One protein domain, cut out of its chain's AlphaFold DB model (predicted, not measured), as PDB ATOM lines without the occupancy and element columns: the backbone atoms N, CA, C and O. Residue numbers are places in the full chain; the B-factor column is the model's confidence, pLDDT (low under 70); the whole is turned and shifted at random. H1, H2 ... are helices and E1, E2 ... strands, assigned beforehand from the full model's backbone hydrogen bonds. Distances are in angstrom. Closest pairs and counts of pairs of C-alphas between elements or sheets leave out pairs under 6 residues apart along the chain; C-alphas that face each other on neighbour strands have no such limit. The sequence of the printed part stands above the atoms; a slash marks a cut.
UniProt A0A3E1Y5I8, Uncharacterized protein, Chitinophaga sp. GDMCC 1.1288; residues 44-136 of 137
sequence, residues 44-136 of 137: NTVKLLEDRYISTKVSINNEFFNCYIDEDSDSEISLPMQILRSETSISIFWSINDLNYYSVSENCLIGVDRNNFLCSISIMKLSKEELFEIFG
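This is residues 44 to 136 of the 137 residues of an uncharacterized protein of Chitinophaga sp. GDMCC 1.1288 (UniProt A0A3E1Y5I8). What does the model look like? It is a twisted wall of six strands, E1, E3, E4, E7, E6 and E5, with the short helix H1 only grazing it and a long unnamed stretch, residues 49 to 75, leading from the E1 edge past the E5 edge to the small outlying strand E2. How is it made up? The printed part has 93 residues, with seven named strands and then one named helix along the chain, E1 to E7 and H1; it is mostly strand by its named elements, which hold 41 residues, under half. The sheet, in the order E1, E3, E4, E7, E6, E5, is mixed. How large is it? It is compact, with a radius of gyration of the C-alphas of 13.6 A and spans of 38 by 29 by 20 A.

Where are the sheet's strands? E7, the longest, is residues 118 to 124, 17.9 A from first to last C-alpha. E4 is residues 89 to 93, E6 is 108 to 112 and E5 is 100 to 105, which is 15.5 A long. E3 is residues 82 to 85, and E1, residues 46 to 48, begins at C-alpha 46 (44.586, 46.114, 8.643). What else is named? E2 is residues 76 to 78. H1, residues 128 to 135, is 10.5 A long and ends at C-alpha 135 (38.869, 53.407, 9.508).

How are the strands joined? E4 and E7 are antiparallel, with N 92 and O 121 at 2.8 A, and E3 and E4 form a hairpin, with N 84 and O 91 at 2.8 A. E5, E6 and E7 are a meander, each strand the antiparallel neighbour of the one before, with N 122 and O 109 at 2.8 A and N 102 and O 110 at 2.9 A; with E4, whose antiparallel neighbour is E7, they make a Greek key of four strands in a row. The edge strand E1 is parallel to E3, at 43 degrees, with N 47 and O 83 at 2.9 A. What lies outside the sheet? H1 only grazes it and is near E4, and every O i to N i+4 pair in H1 is within hydrogen-bond range. E2 pairs with no named strand, and residues 60 to 61 pair, parallel, with residues 101 to 102 of E5.

How far does it reach? The C-alphas farthest apart, of Asp 72 and Lys 128, are 38.9 A apart. Is it continuous? The printed part has no cut, and its one long link is E1 to E2, with 27 residues. Where is confidence low? Residues 50 to 58, 64 to 66 and 68 to 75 have pLDDT under 70.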
ATOM      1  N   ASN A  44      46.298  50.275   5.447       82.56
ATOM      2  CA  ASN A  44      47.172  49.295   4.789       82.56
ATOM      3  C   ASN A  44      47.790  48.259   5.753       82.56
ATOM      4  O   ASN A  44      48.364  47.273   5.291       82.56
ATOM      5  N   THR A  45      47.682  48.465   7.068       84.25
ATOM      6  CA  THR A  45      48.139  47.517   8.096       84.25
ATOM      7  C   THR A  45      47.023  46.600   8.610       84.25
ATOM      8  O   THR A  45      47.299  45.622   9.309       84.25
ATOM      9  N   VAL A  46      45.769  46.873   8.231       86.44
ATOM     10  CA  VAL A  46      44.586  46.114   8.643       86.44
ATOM     11  C   VAL A  46      44.397  44.913   7.725       86.44
ATOM     12  O   VAL A  46      44.272  45.044   6.508       86.44
ATOM     13  N   LYS A  47      44.328  43.715   8.307       86.06
ATOM     14  CA  LYS A  47      43.960  42.503   7.571       86.06
ATOM     15  C   LYS A  47      42.468  42.245   7.729       86.06
ATOM     16  O   LYS A  47      41.972  42.103   8.848       86.06
ATOM     17  N   LEU A  48      41.768  42.152   6.603       80.25
ATOM     18  CA  LEU A  48      40.384  41.693   6.574       80.25
ATOM     19  C   LEU A  48      40.360  40.187   6.832       80.25
ATOM     20  O   LEU A  48      41.039  39.417   6.151       80.25
ATOM     21  N   LEU A  49      39.597  39.781   7.837       72.81
ATOM     22  CA  LEU A  49      39.273  38.387   8.076       72.81
ATOM     23  C   LEU A  49      37.914  38.090   7.452       72.81
ATOM     24  O   LEU A  49      36.950  38.810   7.704       72.81
ATOM     25  N   GLU A  50      37.821  36.982   6.724       58.72
ATOM     26  CA  GLU A  50      36.536  36.311   6.554       58.72
ATOM     27  C   GLU A  50      36.077  35.869   7.956       58.72
ATOM     28  O   GLU A  50      36.836  35.233   8.691       58.72
ATOM     29  N   ASP A  51      34.899  36.337   8.366       49.62
ATOM     30  CA  ASP A  51      34.380  36.363   9.737       49.62
ATOM     31  C   ASP A  51      34.799  35.187  10.648       49.62
ATOM     32  O   ASP A  51      34.674  34.024  10.258       49.62
ATOM     33  N   ARG A  52      35.127  35.506  11.924       50.78
ATOM     34  CA  ARG A  52      34.967  34.680  13.167       50.78
ATOM     35  C   ARG A  52      36.208  34.381  14.026       50.78
ATOM     36  O   ARG A  52      36.099  33.562  14.940       50.78
ATOM     37  N   TYR A  53      37.368  35.006  13.818       52.94
ATOM     38  CA  TYR A  53      38.586  34.509  14.489       52.94
ATOM     39  C   TYR A  53      38.546  34.550  16.031       52.94
ATOM     40  O   TYR A  53      39.031  33.615  16.662       52.94
ATOM     41  N   ILE A  54      37.920  35.559  16.648       55.16
ATOM     42  CA  ILE A  54      37.937  35.698  18.120       55.16
ATOM     43  C   ILE A  54      36.654  35.209  18.786       55.16
ATOM     44  O   ILE A  54      36.721  34.513  19.795       55.16
ATOM     45  N   SER A  55      35.483  35.480  18.205       49.97
ATOM     46  CA  SER A  55      34.201  35.199  18.868       49.97
ATOM     47  C   SER A  55      33.835  33.712  18.962       49.97
ATOM     48  O   SER A  55      32.928  33.367  19.711       49.97
ATOM     49  N   THR A  56      34.507  32.819  18.220       48.91
ATOM     50  CA  THR A  56      34.103  31.399  18.140       48.91
ATOM     51  C   THR A  56      35.101  30.395  18.704       48.91
ATOM     52  O   THR A  56      34.748  29.226  18.842       48.91
ATOM     53  N   LYS A  57      36.335  30.803  19.031       54.41
ATOM     54  CA  LYS A  57      37.400  29.857  19.410       54.41
ATOM     55  C   LYS A  57      38.072  30.116  20.748       54.41
ATOM     56  O   LYS A  57      38.819  29.246  21.190       54.41
ATOM     57  N   VAL A  58      37.834  31.257  21.388       67.06
ATOM     58  CA  VAL A  58      38.571  31.609  22.601       67.06
ATOM     59  C   VAL A  58      37.680  31.527  23.831       67.06
ATOM     60  O   VAL A  58      36.560  32.030  23.830       67.06
ATOM     61  N   SER A  59      38.176  30.867  24.878       72.06
ATOM     62  CA  SER A  59      37.518  30.853  26.182       72.06
ATOM     63  C   SER A  59      37.563  32.262  26.767       72.06
ATOM     64  O   SER A  59      38.645  32.785  27.029       72.06
ATOM     65  N   ILE A  60      36.393  32.869  26.959       78.38
ATOM     66  CA  ILE A  60      36.256  34.182  27.593       78.38
ATOM     67  C   ILE A  60      36.072  33.959  29.091       78.38
ATOM     68  O   ILE A  60      35.148  33.256  29.503       78.38
ATOM     69  N   ASN A  61      36.944  34.557  29.898       75.81
ATOM     70  CA  ASN A  61      36.806  34.582  31.343       75.81
ATOM     71  C   ASN A  61      36.072  35.866  31.782       75.81
ATOM     72  O   ASN A  61      36.392  36.967  31.333       75.81
ATOM     73  N   ASN A  62      35.072  35.716  32.652       76.56
ATOM     74  CA  ASN A  62      34.306  36.825  33.239       76.56
ATOM     75  C   ASN A  62      34.727  37.125  34.688       76.56
ATOM     76  O   ASN A  62      34.081  37.914  35.376       76.56
ATOM     77  N   GLU A  63      35.764  36.456  35.183       78.00
ATOM     78  CA  GLU A  63      36.337  36.710  36.498       78.00
ATOM     79  C   GLU A  63      37.097  38.041  36.528       78.00
ATOM     80  O   GLU A  63      37.513  38.584  35.501       78.00
ATOM     81  N   PHE A  64      37.300  38.564  37.740       69.31
ATOM     82  CA  PHE A  64      38.210  39.682  37.949       69.31
ATOM     83  C   PHE A  64      39.615  39.295  37.476       69.31
ATOM     84  O   PHE A  64      40.127  38.239  37.844       69.31
ATOM     85  N   PHE A  65      40.252  40.185  36.725       68.25
ATOM     86  CA  PHE A  65      41.627  40.020  36.282       68.25
ATOM     87  C   PHE A  65      42.455  41.234  36.698       68.25
ATOM     88  O   PHE A  65      41.954  42.356  36.786       68.25
ATOM     89  N   ASN A  66      43.737  40.989  36.941       66.56
ATOM     90  CA  ASN A  66      44.738  42.031  37.086       66.56
ATOM     91  C   ASN A  66      45.721  41.878  35.927       66.56
ATOM     92  O   ASN A  66      46.207  40.770  35.701       66.56
ATOM     93  N   CYS A  67      45.998  42.952  35.198       70.56
ATOM     94  CA  CYS A  67      46.985  42.944  34.125       70.56
ATOM     95  C   CYS A  67      48.011  44.055  34.329       70.56
ATOM     96  O   CYS A  67      47.679  45.142  34.801       70.56
ATOM     97  N   TYR A  68      49.242  43.776  33.929       69.06
ATOM     98  CA  TYR A  68      50.330  44.738  33.834       69.06
ATOM     99  C   TYR A  68      50.531  45.112  32.373       69.06
ATOM    100  O   TYR A  68      50.123  44.380  31.471       69.06
ATOM    101  N   ILE A  69      51.134  46.268  32.131       61.12
ATOM    102  CA  ILE A  69      51.401  46.724  30.766       61.12
ATOM    103  C   ILE A  69      52.909  46.801  30.500       61.12
ATOM    104  O   ILE A  69      53.306  46.604  29.361       61.12
ATOM    105  N   ASP A  70      53.749  46.926  31.532       59.88
ATOM    106  CA  ASP A  70      55.194  46.700  31.417       59.88
ATOM    107  C   ASP A  70      55.820  46.331  32.778       59.88
ATOM    108  O   ASP A  70      55.266  46.657  33.833       59.88
ATOM    109  N   GLU A  71      56.944  45.616  32.731       53.06
ATOM    110  CA  GLU A  71      57.812  45.245  33.856       53.06
ATOM    111  C   GLU A  71      58.837  46.349  34.168       53.06
ATOM    112  O   GLU A  71      59.235  46.493  35.324       53.06
ATOM    113  N   ASP A  72      59.196  47.168  33.173       50.16
ATOM    114  CA  ASP A  72      60.162  48.255  33.305       50.16
ATOM    115  C   ASP A  72      59.538  49.585  32.869       50.16
ATOM    116  O   ASP A  72      58.884  49.710  31.841       50.16
ATOM    117  N   SER A  73      59.690  50.600  33.709       50.50
ATOM    118  CA  SER A  73      59.071  51.912  33.565       50.50
ATOM    119  C   SER A  73      59.371  52.578  32.218       50.50
ATOM    120  O   SER A  73      60.471  53.085  32.037       50.50
ATOM    121  N   ASP A  74      58.381  52.657  31.337       53.06
ATOM    122  CA  ASP A  74      58.043  53.828  30.530       53.06
ATOM    123  C   ASP A  74      56.634  53.608  29.965       53.06
ATOM    124  O   ASP A  74      56.194  52.487  29.734       53.06
ATOM    125  N   SER A  75      55.853  54.673  29.823       67.19
ATOM    126  CA  SER A  75      54.402  54.615  29.569       67.19
ATOM    127  C   SER A  75      54.030  54.155  28.147       67.19
ATOM    128  O   SER A  75      52.958  54.500  27.654       67.19
ATOM    129  N   GLU A  76      54.909  53.424  27.458       70.62
ATOM    130  CA  GLU A  76      54.836  53.130  26.028       70.62
ATOM    131  C   GLU A  76      55.373  51.731  25.681       70.62
ATOM    132  O   GLU A  76      56.560  51.451  25.812       70.62
ATOM    133  N   ILE A  77      54.508  50.887  25.112       73.38
ATOM    134  CA  ILE A  77      54.884  49.637  24.451       73.38
ATOM    135  C   ILE A  77      55.119  49.903  22.963       73.38
ATOM    136  O   ILE A  77      54.228  50.388  22.260       73.38
ATOM    137  N   SER A  78      56.275  49.474  22.453       77.88
ATOM    138  CA  SER A  78      56.583  49.456  21.019       77.88
ATOM    139  C   SER A  78      56.871  48.030  20.534       77.88
ATOM    140  O   SER A  78      58.019  47.582  20.520       77.88
ATOM    141  N   LEU A  79      55.830  47.319  20.090       78.50
ATOM    142  CA  LEU A  79      55.904  45.928  19.617       78.50
ATOM    143  C   LEU A  79      55.260  45.763  18.232       78.50
ATOM    144  O   LEU A  79      54.469  46.609  17.814       78.50
ATOM    145  N   PRO A  80      55.578  44.702  17.465       82.12
ATOM    146  CA  PRO A  80      54.867  44.416  16.223       82.12
ATOM    147  C   PRO A  80      53.364  44.304  16.486       82.12
ATOM    148  O   PRO A  80      52.941  43.481  17.292       82.12
ATOM    149  N   MET A  81      52.565  45.117  15.793       87.25
ATOM    150  CA  MET A  81      51.117  45.159  15.978       87.25
ATOM    151  C   MET A  81      50.407  44.538  14.781       87.25
ATOM    152  O   MET A  81      50.706  44.861  13.629       87.25
ATOM    153  N   GLN A  82      49.445  43.667  15.053       87.81
ATOM    154  CA  GLN A  82      48.552  43.094  14.061       87.81
ATOM    155  C   GLN A  82      47.135  43.596  14.310       87.81
ATOM    156  O   GLN A  82      46.616  43.456  15.413       87.81
ATOM    157  N   ILE A  83      46.501  44.136  13.270       88.50
ATOM    158  CA  ILE A  83      45.115  44.600  13.319       88.50
ATOM    159  C   ILE A  83      44.286  43.734  12.386       88.50
ATOM    160  O   ILE A  83      44.583  43.602  11.197       88.50
ATOM    161  N   LEU A  84      43.254  43.120  12.946       87.88
ATOM    162  CA  LEU A  84      42.310  42.269  12.249       87.88
ATOM    163  C   LEU A  84      40.930  42.919  12.291       87.88
ATOM    164  O   LEU A  84      40.471  43.333  13.355       87.88
ATOM    165  N   ARG A  85      40.259  42.986  11.143       87.00
ATOM    166  CA  ARG A  85      38.903  43.536  11.009       87.00
ATOM    167  C   ARG A  85      37.963  42.481  10.433       87.00
ATOM    168  O   ARG A  85      38.333  41.785   9.489       87.00
ATOM    169  N   SER A  86      36.755  42.406  10.983       86.38
ATOM    170  CA  SER A  86      35.598  41.713  10.397       86.38
ATOM    171  C   SER A  86      34.489  42.719  10.053       86.38
ATOM    172  O   SER A  86      34.681  43.930  10.190       86.38
ATOM    173  N   GLU A  87      33.311  42.239   9.649       85.44
ATOM    174  CA  GLU A  87      32.146  43.108   9.430       85.44
ATOM    175  C   GLU A  87      31.599  43.761  10.708       85.44
ATOM    176  O   GLU A  87      30.852  44.730  10.611       85.44
ATOM    177  N   THR A  88      31.932  43.238  11.895       87.56
ATOM    178  CA  THR A  88      31.366  43.701  13.181       87.56
ATOM    179  C   THR A  88      32.383  43.749  14.319       87.56
ATOM    180  O   THR A  88      32.018  43.883  15.489       87.56
ATOM    181  N   SER A  89      33.673  43.590  14.029       88.69
ATOM    182  CA  SER A  89      34.694  43.562  15.072       88.69
ATOM    183  C   SER A  89      36.044  44.064  14.597       88.69
ATOM    184  O   SER A  89      36.418  43.909  13.434       88.69
ATOM    185  N   ILE A  90      36.812  44.570  15.552       88.44
ATOM    186  CA  ILE A  90      38.221  44.907  15.397       88.44
ATOM    187  C   ILE A  90      38.989  44.195  16.493       88.44
ATOM    188  O   ILE A  90      38.546  44.121  17.638       88.44
ATOM    189  N   SER A  91      40.152  43.677  16.142       89.12
ATOM    190  CA  SER A  91      41.029  43.010  17.084       89.12
ATOM    191  C   SER A  91      42.456  43.424  16.835       89.12
ATOM    192  O   SER A  91      42.948  43.319  15.713       89.12
ATOM    193  N   ILE A  92      43.109  43.908  17.880       89.44
ATOM    194  CA  ILE A  92      44.455  44.446  17.809       89.44
ATOM    195  C   ILE A  92      45.325  43.668  18.777       89.44
ATOM    196  O   ILE A  92      44.972  43.520  19.942       89.44
ATOM    197  N   PHE A  93      46.447  43.169  18.279       88.19
ATOM    198  CA  PHE A  93      47.370  42.304  19.000       88.19
ATOM    199  C   PHE A  93      48.767  42.879  18.895       88.19
ATOM    200  O   PHE A  93      49.153  43.345  17.825       88.19
ATOM    201  N   TRP A  94      49.540  42.785  19.965       85.81
ATOM    202  CA  TRP A  94      50.952  43.172  19.966       85.81
ATOM    203  C   TRP A  94      51.833  42.138  20.677       85.81
ATOM    204  O   TRP A  94      52.903  42.453  21.186       85.81
ATOM    205  N   SER A  95      51.387  40.878  20.685       80.06
ATOM    206  CA  SER A  95      52.110  39.725  21.226       80.06
ATOM    207  C   SER A  95      51.903  38.491  20.348       80.06
ATOM    208  O   SER A  95      50.906  38.379  19.635       80.06
ATOM    209  N   ILE A  96      52.857  37.561  20.416       71.31
ATOM    210  CA  ILE A  96      52.820  36.253  19.741       71.31
ATOM    211  C   ILE A  96      52.426  35.106  20.685       71.31
ATOM    212  O   ILE A  96      52.389  33.952  20.263       71.31
ATOM    213  N   ASN A  97      52.177  35.407  21.960       76.44
ATOM    214  CA  ASN A  97      51.907  34.412  22.993       76.44
ATOM    215  C   ASN A  97      50.443  33.954  22.988       76.44
ATOM    216  O   ASN A  97      49.553  34.658  22.509       76.44
ATOM    217  N   ASP A  98      50.186  32.788  23.590       83.19
ATOM    218  CA  ASP A  98      48.825  32.372  23.933       83.19
ATOM    219  C   ASP A  98      48.200  33.391  24.894       83.19
ATOM    220  O   ASP A  98      48.802  33.735  25.916       83.19
ATOM    221  N   LEU A  99      46.982  33.832  24.580       86.88
ATOM    222  CA  LEU A  99      46.276  34.854  25.348       86.88
ATOM    223  C   LEU A  99      45.055  34.270  26.058       86.88
ATOM    224  O   LEU A  99      44.249  33.558  25.455       86.88
ATOM    225  N   ASN A 100      44.890  34.651  27.320       88.69
ATOM    226  CA  ASN A 100      43.640  34.523  28.054       88.69
ATOM    227  C   ASN A 100      42.814  35.789  27.834       88.69
ATOM    228  O   ASN A 100      43.340  36.893  27.973       88.69
ATOM    229  N   TYR A 101      41.533  35.641  27.505       88.62
ATOM    230  CA  TYR A 101      40.670  36.785  27.221       88.62
ATOM    231  C   TYR A 101      39.719  37.057  28.368       88.62
ATOM    232  O   TYR A 101      39.053  36.144  28.857       88.62
ATOM    233  N   TYR A 102      39.618  38.330  28.725       87.06
ATOM    234  CA  TYR A 102      38.745  38.817  29.779       87.06
ATOM    235  C   TYR A 102      37.780  39.862  29.232       87.06
ATOM    236  O   TYR A 102      38.164  40.714  28.425       87.06
ATOM    237  N   SER A 103      36.522  39.798  29.666       86.31
ATOM    238  CA  SER A 103      35.521  40.806  29.314       86.31
ATOM    239  C   SER A 103      35.695  42.057  30.178       86.31
ATOM    240  O   SER A 103      35.642  41.990  31.404       86.31
ATOM    241  N   VAL A 104      35.898  43.205  29.526       80.75
ATOM    242  CA  VAL A 104      35.873  44.536  30.162       80.75
ATOM    243  C   VAL A 104      34.464  45.125  30.084       80.75
ATOM    244  O   VAL A 104      33.985  45.768  31.014       80.75
ATOM    245  N   SER A 105      33.785  44.875  28.967       81.31
ATOM    246  CA  SER A 105      32.372  45.174  28.755       81.31
ATOM    247  C   SER A 105      31.758  44.124  27.826       81.31
ATOM    248  O   SER A 105      32.467  43.271  27.285       81.31
ATOM    249  N   GLU A 106      30.446  44.203  27.589       82.00
ATOM    250  CA  GLU A 106      29.728  43.289  26.684       82.00
ATOM    251  C   GLU A 106      30.363  43.205  25.282       82.00
ATOM    252  O   GLU A 106      30.313  42.162  24.625       82.00
ATOM    253  N   ASN A 107      30.991  44.297  24.844       87.19
ATOM    254  CA  ASN A 107      31.531  44.459  23.500       87.19
ATOM    255  C   ASN A 107      33.053  44.638  23.485       87.19
ATOM    256  O   ASN A 107      33.621  44.824  22.417       87.19
ATOM    257  N   CYS A 108      33.723  44.586  24.637       87.00
ATOM    258  CA  CYS A 108      35.162  44.802  24.733       87.00
ATOM    259  C   CYS A 108      35.823  43.664  25.501       87.00
ATOM    260  O   CYS A 108      35.515  43.417  26.670       87.00
ATOM    261  N   LEU A 109      36.769  43.006  24.841       88.88
ATOM    262  CA  LEU A 109      37.638  41.999  25.428       88.88
ATOM    263  C   LEU A 109      39.066  42.519  25.445       88.88
ATOM    264  O   LEU A 109      39.495  43.199  24.512       88.88
ATOM    265  N   ILE A 110      39.818  42.119  26.456       88.75
ATOM    266  CA  ILE A 110      41.266  42.272  26.455       88.75
ATOM    267  C   ILE A 110      41.932  40.910  26.563       88.75
ATOM    268  O   ILE A 110      41.446  40.030  27.274       88.75
ATOM    269  N   GLY A 111      43.022  40.728  25.826       89.38
ATOM    270  CA  GLY A 111      43.848  39.535  25.894       89.38
ATOM    271  C   GLY A 111      45.086  39.797  26.726       89.38
ATOM    272  O   GLY A 111      45.792  40.790  26.533       89.38
ATOM    273  N   VAL A 112      45.340  38.879  27.644       87.75
ATOM    274  CA  VAL A 112      46.425  38.942  28.608       87.75
ATOM    275  C   VAL A 112      47.253  37.666  28.490       87.75
ATOM    276  O   VAL A 112      46.693  36.573  28.375       87.75
ATOM    277  N   ASP A 113      48.578  37.787  28.487       87.44
ATOM    278  CA  ASP A 113      49.459  36.621  28.427       87.44
ATOM    279  C   ASP A 113      49.610  35.915  29.792       87.44
ATOM    280  O   ASP A 113      48.962  36.248  30.787       87.44
ATOM    281  N   ARG A 114      50.463  34.888  29.849       86.44
ATOM    282  CA  ARG A 114      50.674  34.075  31.064       86.44
ATOM    283  C   ARG A 114      51.367  34.826  32.206       86.44
ATOM    284  O   ARG A 114      51.279  34.374  33.344       86.44
ATOM    285  N   ASN A 115      52.030  35.941  31.913       85.00
ATOM    286  CA  ASN A 115      52.696  36.796  32.896       85.00
ATOM    287  C   ASN A 115      51.800  37.968  33.330       85.00
ATOM    288  O   ASN A 115      52.232  38.851  34.062       85.00
ATOM    289  N   ASN A 116      50.527  37.942  32.929       80.31
ATOM    290  CA  ASN A 116      49.554  39.006  33.122       80.31
ATOM    291  C   ASN A 116      49.817  40.271  32.288       80.31
ATOM    292  O   ASN A 116      49.257  41.314  32.613       80.31
ATOM    293  N   PHE A 117      50.596  40.211  31.202       82.38
ATOM    294  CA  PHE A 117      50.779  41.377  30.335       82.38
ATOM    295  C   PHE A 117      49.599  41.596  29.401       82.38
ATOM    296  O   PHE A 117      49.162  40.673  28.708       82.38
ATOM    297  N   LEU A 118      49.126  42.838  29.320       84.56
ATOM    298  CA  LEU A 118      48.146  43.258  28.330       84.56
ATOM    299  C   LEU A 118      48.750  43.172  26.925       84.56
ATOM    300  O   LEU A 118      49.736  43.836  26.609       84.56
ATOM    301  N   CYS A 119      48.134  42.358  26.077       86.75
ATOM    302  CA  CYS A 119      48.696  41.942  24.793       86.75
ATOM    303  C   CYS A 119      47.730  42.103  23.616       86.75
ATOM    304  O   CYS A 119      48.157  42.066  22.457       86.75
ATOM    305  N   SER A 120      46.430  42.221  23.885       88.94
ATOM    306  CA  SER A 120      45.445  42.483  22.844       88.94
ATOM    307  C   SER A 120      44.208  43.202  23.364       88.94
ATOM    308  O   SER A 120      43.871  43.152  24.548       88.94
ATOM    309  N   ILE A 121      43.495  43.829  22.436       89.88
ATOM    310  CA  ILE A 121      42.131  44.312  22.616       89.88
ATOM    311  C   ILE A 121      41.265  43.808  21.473       89.88
ATOM    312  O   ILE A 121      41.701  43.731  20.326       89.88
ATOM    313  N   SER A 122      40.019  43.461  21.771       89.81
ATOM    314  CA  SER A 122      39.010  43.155  20.767       89.81
ATOM    315  C   SER A 122      37.717  43.890  21.065       89.81
ATOM    316  O   SER A 122      37.131  43.711  22.129       89.81
ATOM    317  N   ILE A 123      37.263  44.684  20.101       89.12
ATOM    318  CA  ILE A 123      35.987  45.391  20.145       89.12
ATOM    319  C   ILE A 123      35.034  44.663  19.198       89.12
ATOM    320  O   ILE A 123      35.362  44.421  18.036       89.12
ATOM    321  N   MET A 124      33.883  44.250  19.708       88.12
ATOM    322  CA  MET A 124      32.905  43.402  19.031       88.12
ATOM    323  C   MET A 124      31.566  44.121  18.882       88.12
ATOM    324  O   MET A 124      31.298  45.095  19.577       88.12
ATOM    325  N   LYS A 125      30.700  43.577  18.020       88.81
ATOM    326  CA  LYS A 125      29.353  44.103  17.744       88.81
ATOM    327  C   LYS A 125      29.353  45.571  17.295       88.81
ATOM    328  O   LYS A 125      28.398  46.287  17.572       88.81
ATOM    329  N   LEU A 126      30.409  45.985  16.599       87.62
ATOM    330  CA  LEU A 126      30.496  47.307  15.997       87.62
ATOM    331  C   LEU A 126      29.494  47.425  14.846       87.62
ATOM    332  O   LEU A 126      29.343  46.494  14.046       87.62
ATOM    333  N   SER A 127      28.829  48.570  14.760       90.44
ATOM    334  CA  SER A 127      28.026  48.956  13.610       90.44
ATOM    335  C   SER A 127      28.914  49.295  12.410       90.44
ATOM    336  O   SER A 127      30.135  49.455  12.514       90.44
ATOM    337  N   LYS A 128      28.295  49.424  11.233       88.69
ATOM    338  CA  LYS A 128      29.016  49.868  10.033       88.69
ATOM    339  C   LYS A 128      29.504  51.303  10.190       88.69
ATOM    340  O   LYS A 128      30.596  51.614   9.731       88.69
ATOM    341  N   GLU A 129      28.710  52.143  10.842       89.75
ATOM    342  CA  GLU A 129      29.037  53.532  11.139       89.75
ATOM    343  C   GLU A 129      30.244  53.623  12.080       89.75
ATOM    344  O   GLU A 129      31.179  54.355  11.785       89.75
ATOM    345  N   GLU A 130      30.294  52.814  13.143       88.62
ATOM    346  CA  GLU A 130      31.432  52.787  14.073       88.62
ATOM    347  C   GLU A 130      32.712  52.285  13.388       88.62
ATOM    348  O   GLU A 130      33.795  52.830  13.586       88.62
ATOM    349  N   LEU A 131      32.606  51.271  12.521       85.75
ATOM    350  CA  LEU A 131      33.742  50.829  11.707       85.75
ATOM    351  C   LEU A 131      34.208  51.919  10.734       85.75
ATOM    352  O   LEU A 131      35.414  52.092  10.546       85.75
ATOM    353  N   PHE A 132      33.273  52.654  10.128       85.00
ATOM    354  CA  PHE A 132      33.586  53.784   9.260       85.00
ATOM    355  C   PHE A 132      34.270  54.910  10.040       85.00
ATOM    356  O   PHE A 132      35.218  55.495   9.536       85.00
ATOM    357  N   GLU A 133      33.860  55.205  11.273       84.00
ATOM    358  CA  GLU A 133      34.523  56.213  12.111       84.00
ATOM    359  C   GLU A 133      35.961  55.819  12.467       84.00
ATOM    360  O   GLU A 133      36.849  56.671  12.481       84.00
ATOM    361  N   ILE A 134      36.214  54.528  12.700       81.00
ATOM    362  CA  ILE A 134      37.546  54.033  13.070       81.00
ATOM    363  C   ILE A 134      38.500  54.001  11.869       81.00
ATOM    364  O   ILE A 134      39.683  54.305  12.016       81.00
ATOM    365  N   PHE A 135      38.014  53.617  10.684       79.94
ATOM    366  CA  PHE A 135      38.869  53.407   9.508       79.94
ATOM    367  C   PHE A 135      38.733  54.478   8.417       79.94
ATOM    368  O   PHE A 135      39.602  54.578   7.552       79.94
ATOM    369  N   GLY A 136      37.674  55.284   8.450       71.56
ATOM    370  CA  GLY A 136      37.373  56.347   7.488       71.56
ATOM    371  C   GLY A 136      36.723  55.897   6.172       71.56
ATOM    372  O   GLY A 136      36.722  56.693   5.230       71.56
TER     373      GLY A 136